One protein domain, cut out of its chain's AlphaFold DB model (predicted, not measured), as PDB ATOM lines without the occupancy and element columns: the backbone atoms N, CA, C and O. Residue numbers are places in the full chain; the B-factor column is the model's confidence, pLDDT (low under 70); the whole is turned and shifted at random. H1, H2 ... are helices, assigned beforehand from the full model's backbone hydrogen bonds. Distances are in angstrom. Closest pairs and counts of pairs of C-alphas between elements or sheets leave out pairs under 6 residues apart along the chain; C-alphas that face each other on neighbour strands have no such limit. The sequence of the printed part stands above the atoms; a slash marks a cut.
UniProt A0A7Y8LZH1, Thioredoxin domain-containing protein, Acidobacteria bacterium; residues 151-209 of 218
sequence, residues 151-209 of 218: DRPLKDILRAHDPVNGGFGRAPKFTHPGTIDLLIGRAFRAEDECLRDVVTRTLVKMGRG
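This is residues 151 to 209 of the 218 residues of the protein "Thioredoxin domain-containing protein" of Acidobacteria bacterium (UniProt A0A7Y8LZH1). The longest helix, H3, and H2 make a helical hairpin splayed like a V from the tight link that joins them, and H1 sits near H2 at a steep angle to it. A long loop, residues 161 to 176, passes H3 near Gly 166 and lies toward the open end of the V before it leads into H2. The printed part has 59 residues, with three named helices in the order H1, H2, H3 and no named strand; the class is all helix. The whole is compact and rounded, with a radius of gyration of the C-alphas of 10.6 A and spans of 29 by 22 by 19 A.

H3, residues 193 to 208, is 22.0 A long from first to last C-alpha and ends at C-alpha 208 at (-3.716, -6.428, -16.635). H2, residues 177 to 189, is 18.2 A long and begins at C-alpha 177 at (-19.774, -11.391, -14.482). H1, residues 151 to 160, is 14.4 A long and begins at C-alpha 151 at (-32.205, -5.540, -26.337).

H3 touches H2 with residues 193 to 199 alone; their closest C-alphas, those of Leu 195 and Ala 187, are 5.1 A apart. This helical hairpin runs opposite ways at a steep tilt of 37 degrees, only just steep. H1 and H2 are close but not clearly touching, the closest C-alphas being those of Ile 157 and Thr 179 at 7.6 A. They run opposite ways at a steep tilt of 63 degrees. H1 and H3 are only just apart, with 8.2 A between their closest C-alphas. In H1, H2 and H3 every O i to N i+4 pair is within hydrogen-bond range.

The two C-alphas farthest apart, those of Pro 172 and Arg 189, are 30.8 A apart. The printed part has no cut. The link from H1 to H2 is long, with 16 residues, and that from H2 to H3 is tight, with 3. The mean pLDDT of the printed part is 85.8; residues 171 to 174 and residue 209 are under 70.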
ATOM      1  N   ASP A 151     -32.659  -6.603 -25.428       85.88
ATOM      2  CA  ASP A 151     -32.205  -5.540 -26.337       85.88
ATOM      3  C   ASP A 151     -32.019  -4.208 -25.606       85.88
ATOM      4  O   ASP A 151     -31.072  -3.462 -25.864       85.88
ATOM      5  N   ARG A 152     -32.923  -3.899 -24.669       86.62
ATOM      6  CA  ARG A 152     -32.817  -2.701 -23.834       86.62
ATOM      7  C   ARG A 152     -31.649  -2.803 -22.841       86.62
ATOM      8  O   ARG A 152     -30.797  -1.919 -22.905       86.62
ATOM      9  N   PRO A 153     -31.541  -3.860 -22.008       85.69
ATOM     10  CA  PRO A 153     -30.365  -4.070 -21.165       85.69
ATOM     11  C   PRO A 153     -29.044  -3.982 -21.935       85.69
ATOM     12  O   PRO A 153     -28.122  -3.309 -21.489       85.69
ATOM     13  N   LEU A 154     -28.965  -4.586 -23.126       89.19
ATOM     14  CA  LEU A 154     -27.763  -4.555 -23.959       89.19
ATOM     15  C   LEU A 154     -27.383  -3.127 -24.376       89.19
ATOM     16  O   LEU A 154     -26.218  -2.747 -24.276       89.19
ATOM     17  N   LYS A 155     -28.356  -2.310 -24.799       89.75
ATOM     18  CA  LYS A 155     -28.117  -0.894 -25.131       89.75
ATOM     19  C   LYS A 155     -27.621  -0.100 -23.926       89.75
ATOM     20  O   LYS A 155     -26.735   0.739 -24.082       89.75
ATOM     21  N   ASP A 156     -28.175  -0.353 -22.746       89.62
ATOM     22  CA  ASP A 156     -27.778   0.342 -21.522       89.62
ATOM     23  C   ASP A 156     -26.360  -0.068 -21.082       89.62
ATOM     24  O   ASP A 156     -25.546   0.799 -20.759       89.62
ATOM     25  N   ILE A 157     -26.014  -1.356 -21.194       90.38
ATOM     26  CA  ILE A 157     -24.655  -1.874 -20.968       90.38
ATOM     27  C   ILE A 157     -23.648  -1.199 -21.907       90.38
ATOM     28  O   ILE A 157     -22.608  -0.720 -21.457       90.38
ATOM     29  N   LEU A 158     -23.958  -1.114 -23.205       90.50
ATOM     30  CA  LEU A 158     -23.062  -0.501 -24.189       90.50
ATOM     31  C   LEU A 158     -22.865   0.998 -23.953       90.50
ATOM     32  O   LEU A 158     -21.762   1.503 -24.134       90.50
ATOM     33  N   ARG A 159     -23.902   1.711 -23.501       90.88
ATOM     34  CA  ARG A 159     -23.787   3.125 -23.107       90.88
ATOM     35  C   ARG A 159     -22.917   3.324 -21.872       90.88
ATOM     36  O   ARG A 159     -22.278   4.363 -21.744       90.88
ATOM     37  N   ALA A 160     -22.928   2.359 -20.960       88.12
ATOM     38  CA  ALA A 160     -22.112   2.393 -19.758       88.12
ATOM     39  C   ALA A 160     -20.661   1.957 -20.013       88.12
ATOM     40  O   ALA A 160     -19.819   2.174 -19.145       88.12
ATOM     41  N   HIS A 161     -20.353   1.338 -21.154       91.00
ATOM     42  CA  HIS A 161     -19.009   0.853 -21.448       91.00
ATOM     43  C   HIS A 161     -17.994   1.999 -21.565       91.00
ATOM     44  O   HIS A 161     -18.228   2.983 -22.265       91.00
ATOM     45  N   ASP A 162     -16.836   1.847 -20.920       88.62
ATOM     46  CA  ASP A 162     -15.697   2.745 -21.116       88.62
ATOM     47  C   ASP A 162     -14.761   2.166 -22.193       88.62
ATOM     48  O   ASP A 162     -14.055   1.186 -21.929       88.62
ATOM     49  N   PRO A 163     -14.693   2.781 -23.385       86.88
ATOM     50  CA  PRO A 163     -13.871   2.276 -24.474       86.88
ATOM     51  C   PRO A 163     -12.366   2.460 -24.228       86.88
ATOM     52  O   PRO A 163     -11.569   1.822 -24.904       86.88
ATOM     53  N   VAL A 164     -11.924   3.304 -23.297       84.69
ATOM     54  CA  VAL A 164     -10.494   3.534 -23.029       84.69
ATOM     55  C   VAL A 164      -9.975   2.515 -22.018       84.69
ATOM     56  O   VAL A 164      -8.953   1.850 -22.234       84.69
ATOM     57  N   ASN A 165     -10.694   2.372 -20.908       82.81
ATOM     58  CA  ASN A 165     -10.239   1.564 -19.781       82.81
ATOM     59  C   ASN A 165     -10.902   0.189 -19.707       82.81
ATOM     60  O   ASN A 165     -10.401  -0.655 -18.979       82.81
ATOM     61  N   GLY A 166     -11.975  -0.066 -20.456       86.19
ATOM     62  CA  GLY A 166     -12.812  -1.253 -20.288       86.19
ATOM     63  C   GLY A 166     -13.784  -1.121 -19.110       86.19
ATOM     64  O   GLY A 166     -13.829  -0.093 -18.426       86.19
ATOM     65  N   GLY A 167     -14.572  -2.167 -18.859       86.50
ATOM     66  CA  GLY A 167     -15.566  -2.168 -17.784       86.50
ATOM     67  C   GLY A 167     -16.770  -1.273 -18.085       86.50
ATOM     68  O   GLY A 167     -16.916  -0.749 -19.194       86.50
ATOM     69  N   PHE A 168     -17.639  -1.115 -17.088       86.62
ATOM     70  CA  PHE A 168     -18.917  -0.417 -17.222       86.62
ATOM     71  C   PHE A 168     -19.096   0.598 -16.090       86.62
ATOM     72  O   PHE A 168     -18.704   0.344 -14.954       86.62
ATOM     73  N   GLY A 169     -19.689   1.748 -16.398       82.25
ATOM     74  CA  GLY A 169     -19.978   2.803 -15.435       82.25
ATOM     75  C   GLY A 169     -18.779   3.690 -15.091       82.25
ATOM     76  O   GLY A 169     -17.780   3.768 -15.811       82.25
ATOM     77  N   ARG A 170     -18.919   4.427 -13.986       75.31
ATOM     78  CA  ARG A 170     -17.900   5.357 -13.480       75.31
ATOM     79  C   ARG A 170     -16.909   4.637 -12.570       75.31
ATOM     80  O   ARG A 170     -17.200   3.581 -12.029       75.31
ATOM     81  N   ALA A 171     -15.735   5.237 -12.411       68.81
ATOM     82  CA  ALA A 171     -14.702   4.756 -11.508       68.81
ATOM     83  C   ALA A 171     -15.107   4.926 -10.022       68.81
ATOM     84  O   ALA A 171     -15.732   5.944  -9.703       68.81
ATOM     85  N   PRO A 172     -14.708   4.010  -9.113       64.38
ATOM     86  CA  PRO A 172     -14.039   2.731  -9.380       64.38
ATOM     87  C   PRO A 172     -15.002   1.721 -10.025       64.38
ATOM     88  O   PRO A 172     -16.174   1.658  -9.666       64.38
ATOM     89  N   LYS A 173     -14.508   0.944 -10.994       68.44
ATOM     90  CA  LYS A 173     -15.322  -0.040 -11.717       68.44
ATOM     91  C   LYS A 173     -15.169  -1.421 -11.107       68.44
ATOM     92  O   LYS A 173     -14.048  -1.893 -10.922       68.44
ATOM     93  N   PHE A 174     -16.302  -2.067 -10.874       66.94
ATOM     94  CA  PHE A 174     -16.370  -3.439 -10.396       66.94
ATOM     95  C   PHE A 174     -16.631  -4.411 -11.542       66.94
ATOM     96  O   PHE A 174     -17.067  -4.039 -12.636       66.94
ATOM     97  N   THR A 175     -16.316  -5.679 -11.292       70.31
ATOM     98  CA  THR A 175     -16.579  -6.744 -12.257       70.31
ATOM     99  C   THR A 175     -18.061  -7.091 -12.223       70.31
ATOM    100  O   THR A 175     -18.606  -7.323 -11.152       70.31
ATOM    101  N   HIS A 176     -18.694  -7.176 -13.393       79.31
ATOM    102  CA  HIS A 176     -20.071  -7.650 -13.536       79.31
ATOM    103  C   HIS A 176     -20.083  -8.938 -14.374       79.31
ATOM    104  O   HIS A 176     -20.237  -8.855 -15.596       79.31
ATOM    105  N   PRO A 177     -19.891 -10.124 -13.759       80.38
ATOM    106  CA  PRO A 177     -19.774 -11.391 -14.482       80.38
ATOM    107  C   PRO A 177     -20.984 -11.673 -15.376       80.38
ATOM    108  O   PRO A 177     -20.809 -11.919 -16.564       80.38
ATOM    109  N   GLY A 178     -22.208 -11.495 -14.864       82.25
ATOM    110  CA  GLY A 178     -23.429 -11.721 -15.648       82.25
ATOM    111  C   GLY A 178     -23.555 -10.813 -16.878       82.25
ATOM    112  O   GLY A 178     -24.013 -11.246 -17.936       82.25
ATOM    113  N   THR A 179     -23.086  -9.564 -16.784       87.75
ATOM    114  CA  THR A 179     -23.016  -8.645 -17.931       87.75
ATOM    115  C   THR A 179     -22.021  -9.148 -18.972       87.75
ATOM    116  O   THR A 179     -22.321  -9.155 -20.165       87.75
ATOM    117  N   ILE A 180     -20.841  -9.584 -18.530       89.88
ATOM    118  CA  ILE A 180     -19.800 -10.118 -19.412       89.88
ATOM    119  C   ILE A 180     -20.289 -11.404 -20.093       89.88
ATOM    120  O   ILE A 180     -20.158 -11.519 -21.310       89.88
ATOM    121  N   ASP A 181     -20.928 -12.313 -19.358       89.88
ATOM    122  CA  ASP A 181     -21.492 -13.559 -19.891       89.88
ATOM    123  C   ASP A 181     -22.583 -13.301 -20.935       89.88
ATOM    124  O   ASP A 181     -22.593 -13.916 -22.008       89.88
ATOM    125  N   LEU A 182     -23.480 -12.343 -20.668       89.38
ATOM    126  CA  LEU A 182     -24.495 -11.921 -21.632       89.38
ATOM    127  C   LEU A 182     -23.850 -11.404 -22.926       89.38
ATOM    128  O   LEU A 182     -24.278 -11.788 -24.022       89.38
ATOM    129  N   LEU A 183     -22.829 -10.550 -22.804       91.88
ATOM    130  CA  LEU A 183     -22.115  -9.985 -23.946       91.88
ATOM    131  C   LEU A 183     -21.353 -11.059 -24.729       91.88
ATOM    132  O   LEU A 183     -21.456 -11.069 -25.951       91.88
ATOM    133  N   ILE A 184     -20.667 -11.994 -24.060       92.25
ATOM    134  CA  ILE A 184     -20.010 -13.146 -24.703       92.25
ATOM    135  C   ILE A 184     -21.039 -13.953 -25.496       92.25
ATOM    136  O   ILE A 184     -20.858 -14.211 -26.688       92.25
ATOM    137  N   GLY A 185     -22.157 -14.311 -24.856       90.62
ATOM    138  CA  GLY A 185     -23.208 -15.096 -25.490       90.62
ATOM    139  C   GLY A 185     -23.819 -14.398 -26.707       90.62
ATOM    140  O   GLY A 185     -24.134 -15.055 -27.701       90.62
ATOM    141  N   ARG A 186     -23.984 -13.071 -26.658       89.81
ATOM    142  CA  ARG A 186     -24.510 -12.279 -27.780       89.81
ATOM    143  C   ARG A 186     -23.482 -12.076 -28.892       89.81
ATOM    144  O   ARG A 186     -23.830 -12.296 -30.046       89.81
ATOM    145  N   ALA A 187     -22.236 -11.757 -28.554       90.69
ATOM    146  CA  ALA A 187     -21.132 -11.613 -29.499       90.69
ATOM    147  C   ALA A 187     -20.873 -12.901 -30.299       90.69
ATOM    148  O   ALA A 187     -20.556 -12.853 -31.487       90.69
ATOM    149  N   PHE A 188     -21.031 -14.059 -29.652       89.62
ATOM    150  CA  PHE A 188     -20.903 -15.358 -30.305       89.62
ATOM    151  C   PHE A 188     -22.097 -15.665 -31.219       89.62
ATOM    152  O   PHE A 188     -21.899 -15.988 -32.383       89.62
ATOM    153  N   ARG A 189     -23.338 -15.531 -30.724       87.00
ATOM    154  CA  ARG A 189     -24.547 -15.901 -31.490       87.00
ATOM    155  C   ARG A 189     -24.878 -14.961 -32.648       87.00
ATOM    156  O   ARG A 189     -25.410 -15.422 -33.647       87.00
ATOM    157  N   ALA A 190     -24.642 -13.662 -32.481       85.75
ATOM    158  CA  ALA A 190     -24.936 -12.651 -33.498       85.75
ATOM    159  C   ALA A 190     -23.723 -12.333 -34.386       85.75
ATOM    160  O   ALA A 190     -23.815 -11.462 -35.244       85.75
ATOM    161  N   GLU A 191     -22.587 -12.992 -34.137       86.00
ATOM    162  CA  GLU A 191     -21.300 -12.712 -34.776       86.00
ATOM    163  C   GLU A 191     -20.875 -11.228 -34.730       86.00
ATOM    164  O   GLU A 191     -20.160 -10.736 -35.599       86.00
ATOM    165  N   ASP A 192     -21.283 -10.517 -33.677       89.25
ATOM    166  CA  ASP A 192     -21.108  -9.070 -33.547       89.25
ATOM    167  C   ASP A 192     -19.687  -8.709 -33.079       89.25
ATOM    168  O   ASP A 192     -19.315  -8.910 -31.918       89.25
ATOM    169  N   GLU A 193     -18.886  -8.150 -33.989       90.25
ATOM    170  CA  GLU A 193     -17.506  -7.728 -33.723       90.25
ATOM    171  C   GLU A 193     -17.395  -6.590 -32.702       90.25
ATOM    172  O   GLU A 193     -16.432  -6.556 -31.933       90.25
ATOM    173  N   CYS A 194     -18.384  -5.693 -32.638       89.69
ATOM    174  CA  CYS A 194     -18.397  -4.602 -31.668       89.69
ATOM    175  C   CYS A 194     -18.522  -5.165 -30.249       89.69
ATOM    176  O   CYS A 194     -17.742  -4.819 -29.359       89.69
ATOM    177  N   LEU A 195     -19.439  -6.116 -30.045       92.06
ATOM    178  CA  LEU A 195     -19.578  -6.794 -28.754       92.06
ATOM    179  C   LEU A 195     -18.322  -7.598 -28.388       92.06
ATOM    180  O   LEU A 195     -17.921  -7.602 -27.221       92.06
ATOM    181  N   ARG A 196     -17.665  -8.239 -29.368       93.06
ATOM    182  CA  ARG A 196     -16.388  -8.939 -29.131       93.06
ATOM    183  C   ARG A 196     -15.293  -7.985 -28.656       93.06
ATOM    184  O   ARG A 196     -14.577  -8.338 -27.718       93.06
ATOM    185  N   ASP A 197     -15.160  -6.803 -29.258       92.94
ATOM    186  CA  ASP A 197     -14.169  -5.801 -28.839       92.94
ATOM    187  C   ASP A 197     -14.454  -5.295 -27.417       92.94
ATOM    188  O   ASP A 197     -13.553  -5.293 -26.576       92.94
ATOM    189  N   VAL A 198     -15.717  -4.984 -27.101       92.62
ATOM    190  CA  VAL A 198     -16.153  -4.549 -25.757       92.62
ATOM    191  C   VAL A 198     -15.785  -5.577 -24.682       92.62
ATOM    192  O   VAL A 198     -15.193  -5.229 -23.650       92.62
ATOM    193  N   VAL A 199     -16.103  -6.854 -24.919       93.06
ATOM    194  CA  VAL A 199     -15.783  -7.957 -23.998       93.06
ATOM    195  C   VAL A 199     -14.277  -8.134 -23.869       93.06
ATOM    196  O   VAL A 199     -13.751  -8.152 -22.757       93.06
ATOM    197  N   THR A 200     -13.572  -8.228 -24.998       92.62
ATOM    198  CA  THR A 200     -12.126  -8.477 -25.025       92.62
ATOM    199  C   THR A 200     -11.380  -7.373 -24.293       92.62
ATOM    200  O   THR A 200     -10.538  -7.650 -23.443       92.62
ATOM    201  N   ARG A 201     -11.721  -6.111 -24.564       90.38
ATOM    202  CA  ARG A 201     -11.101  -4.958 -23.912       90.38
ATOM    203  C   ARG A 201     -11.338  -4.966 -22.412       90.38
ATOM    204  O   ARG A 201     -10.391  -4.761 -21.654       90.38
ATOM    205  N   THR A 202     -12.570  -5.242 -21.990       89.75
ATOM    206  CA  THR A 202     -12.928  -5.343 -20.571       89.75
ATOM    207  C   THR A 202     -12.119  -6.440 -19.878       89.75
ATOM    208  O   THR A 202     -11.432  -6.155 -18.900       89.75
ATOM    209  N   LEU A 203     -12.096  -7.654 -20.432       90.12
ATOM    210  CA  LEU A 203     -11.365  -8.790 -19.862       90.12
ATOM    211  C   LEU A 203      -9.844  -8.586 -19.856       90.12
ATOM    212  O   LEU A 203      -9.183  -8.888 -18.864       90.12
ATOM    213  N   VAL A 204      -9.269  -8.024 -20.924       89.56
ATOM    214  CA  VAL A 204      -7.828  -7.723 -20.996       89.56
ATOM    215  C   VAL A 204      -7.436  -6.675 -19.957       89.56
ATOM    216  O   VAL A 204      -6.392  -6.807 -19.317       89.56
ATOM    217  N   LYS A 205      -8.249  -5.631 -19.769       86.31
ATOM    218  CA  LYS A 205      -7.976  -4.577 -18.783       86.31
ATOM    219  C   LYS A 205      -8.123  -5.095 -17.354       86.31
ATOM    220  O   LYS A 205      -7.232  -4.838 -16.548       86.31
ATOM    221  N   MET A 206      -9.140  -5.918 -17.084       83.44
ATOM    222  CA  MET A 206      -9.272  -6.648 -15.815       83.44
ATOM    223  C   MET A 206      -8.059  -7.547 -15.537       83.44
ATOM    224  O   MET A 206      -7.530  -7.543 -14.431       83.44
ATOM    225  N   GLY A 207      -7.581  -8.290 -16.541       82.12
ATOM    226  CA  GLY A 207      -6.430  -9.186 -16.393       82.12
ATOM    227  C   GLY A 207      -5.085  -8.469 -16.225       82.12
ATOM    228  O   GLY A 207      -4.159  -9.034 -15.648       82.12
ATOM    229  N   ARG A 208      -4.956  -7.227 -16.713       81.00
ATOM    230  CA  ARG A 208      -3.716  -6.428 -16.635       81.00
ATOM    231  C   ARG A 208      -3.630  -5.528 -15.403       81.00
ATOM    232  O   ARG A 208      -2.528  -5.132 -15.031       81.00
ATOM    233  N   GLY A 209      -4.755  -5.188 -14.783       63.62
ATOM    234  CA  GLY A 209      -4.818  -4.346 -13.594       63.62
ATOM    235  C   GLY A 209      -5.682  -5.020 -12.545       63.62
ATOM    236  O   GLY A 209      -6.903  -4.923 -12.608       63.62
TER     237      GLY A 209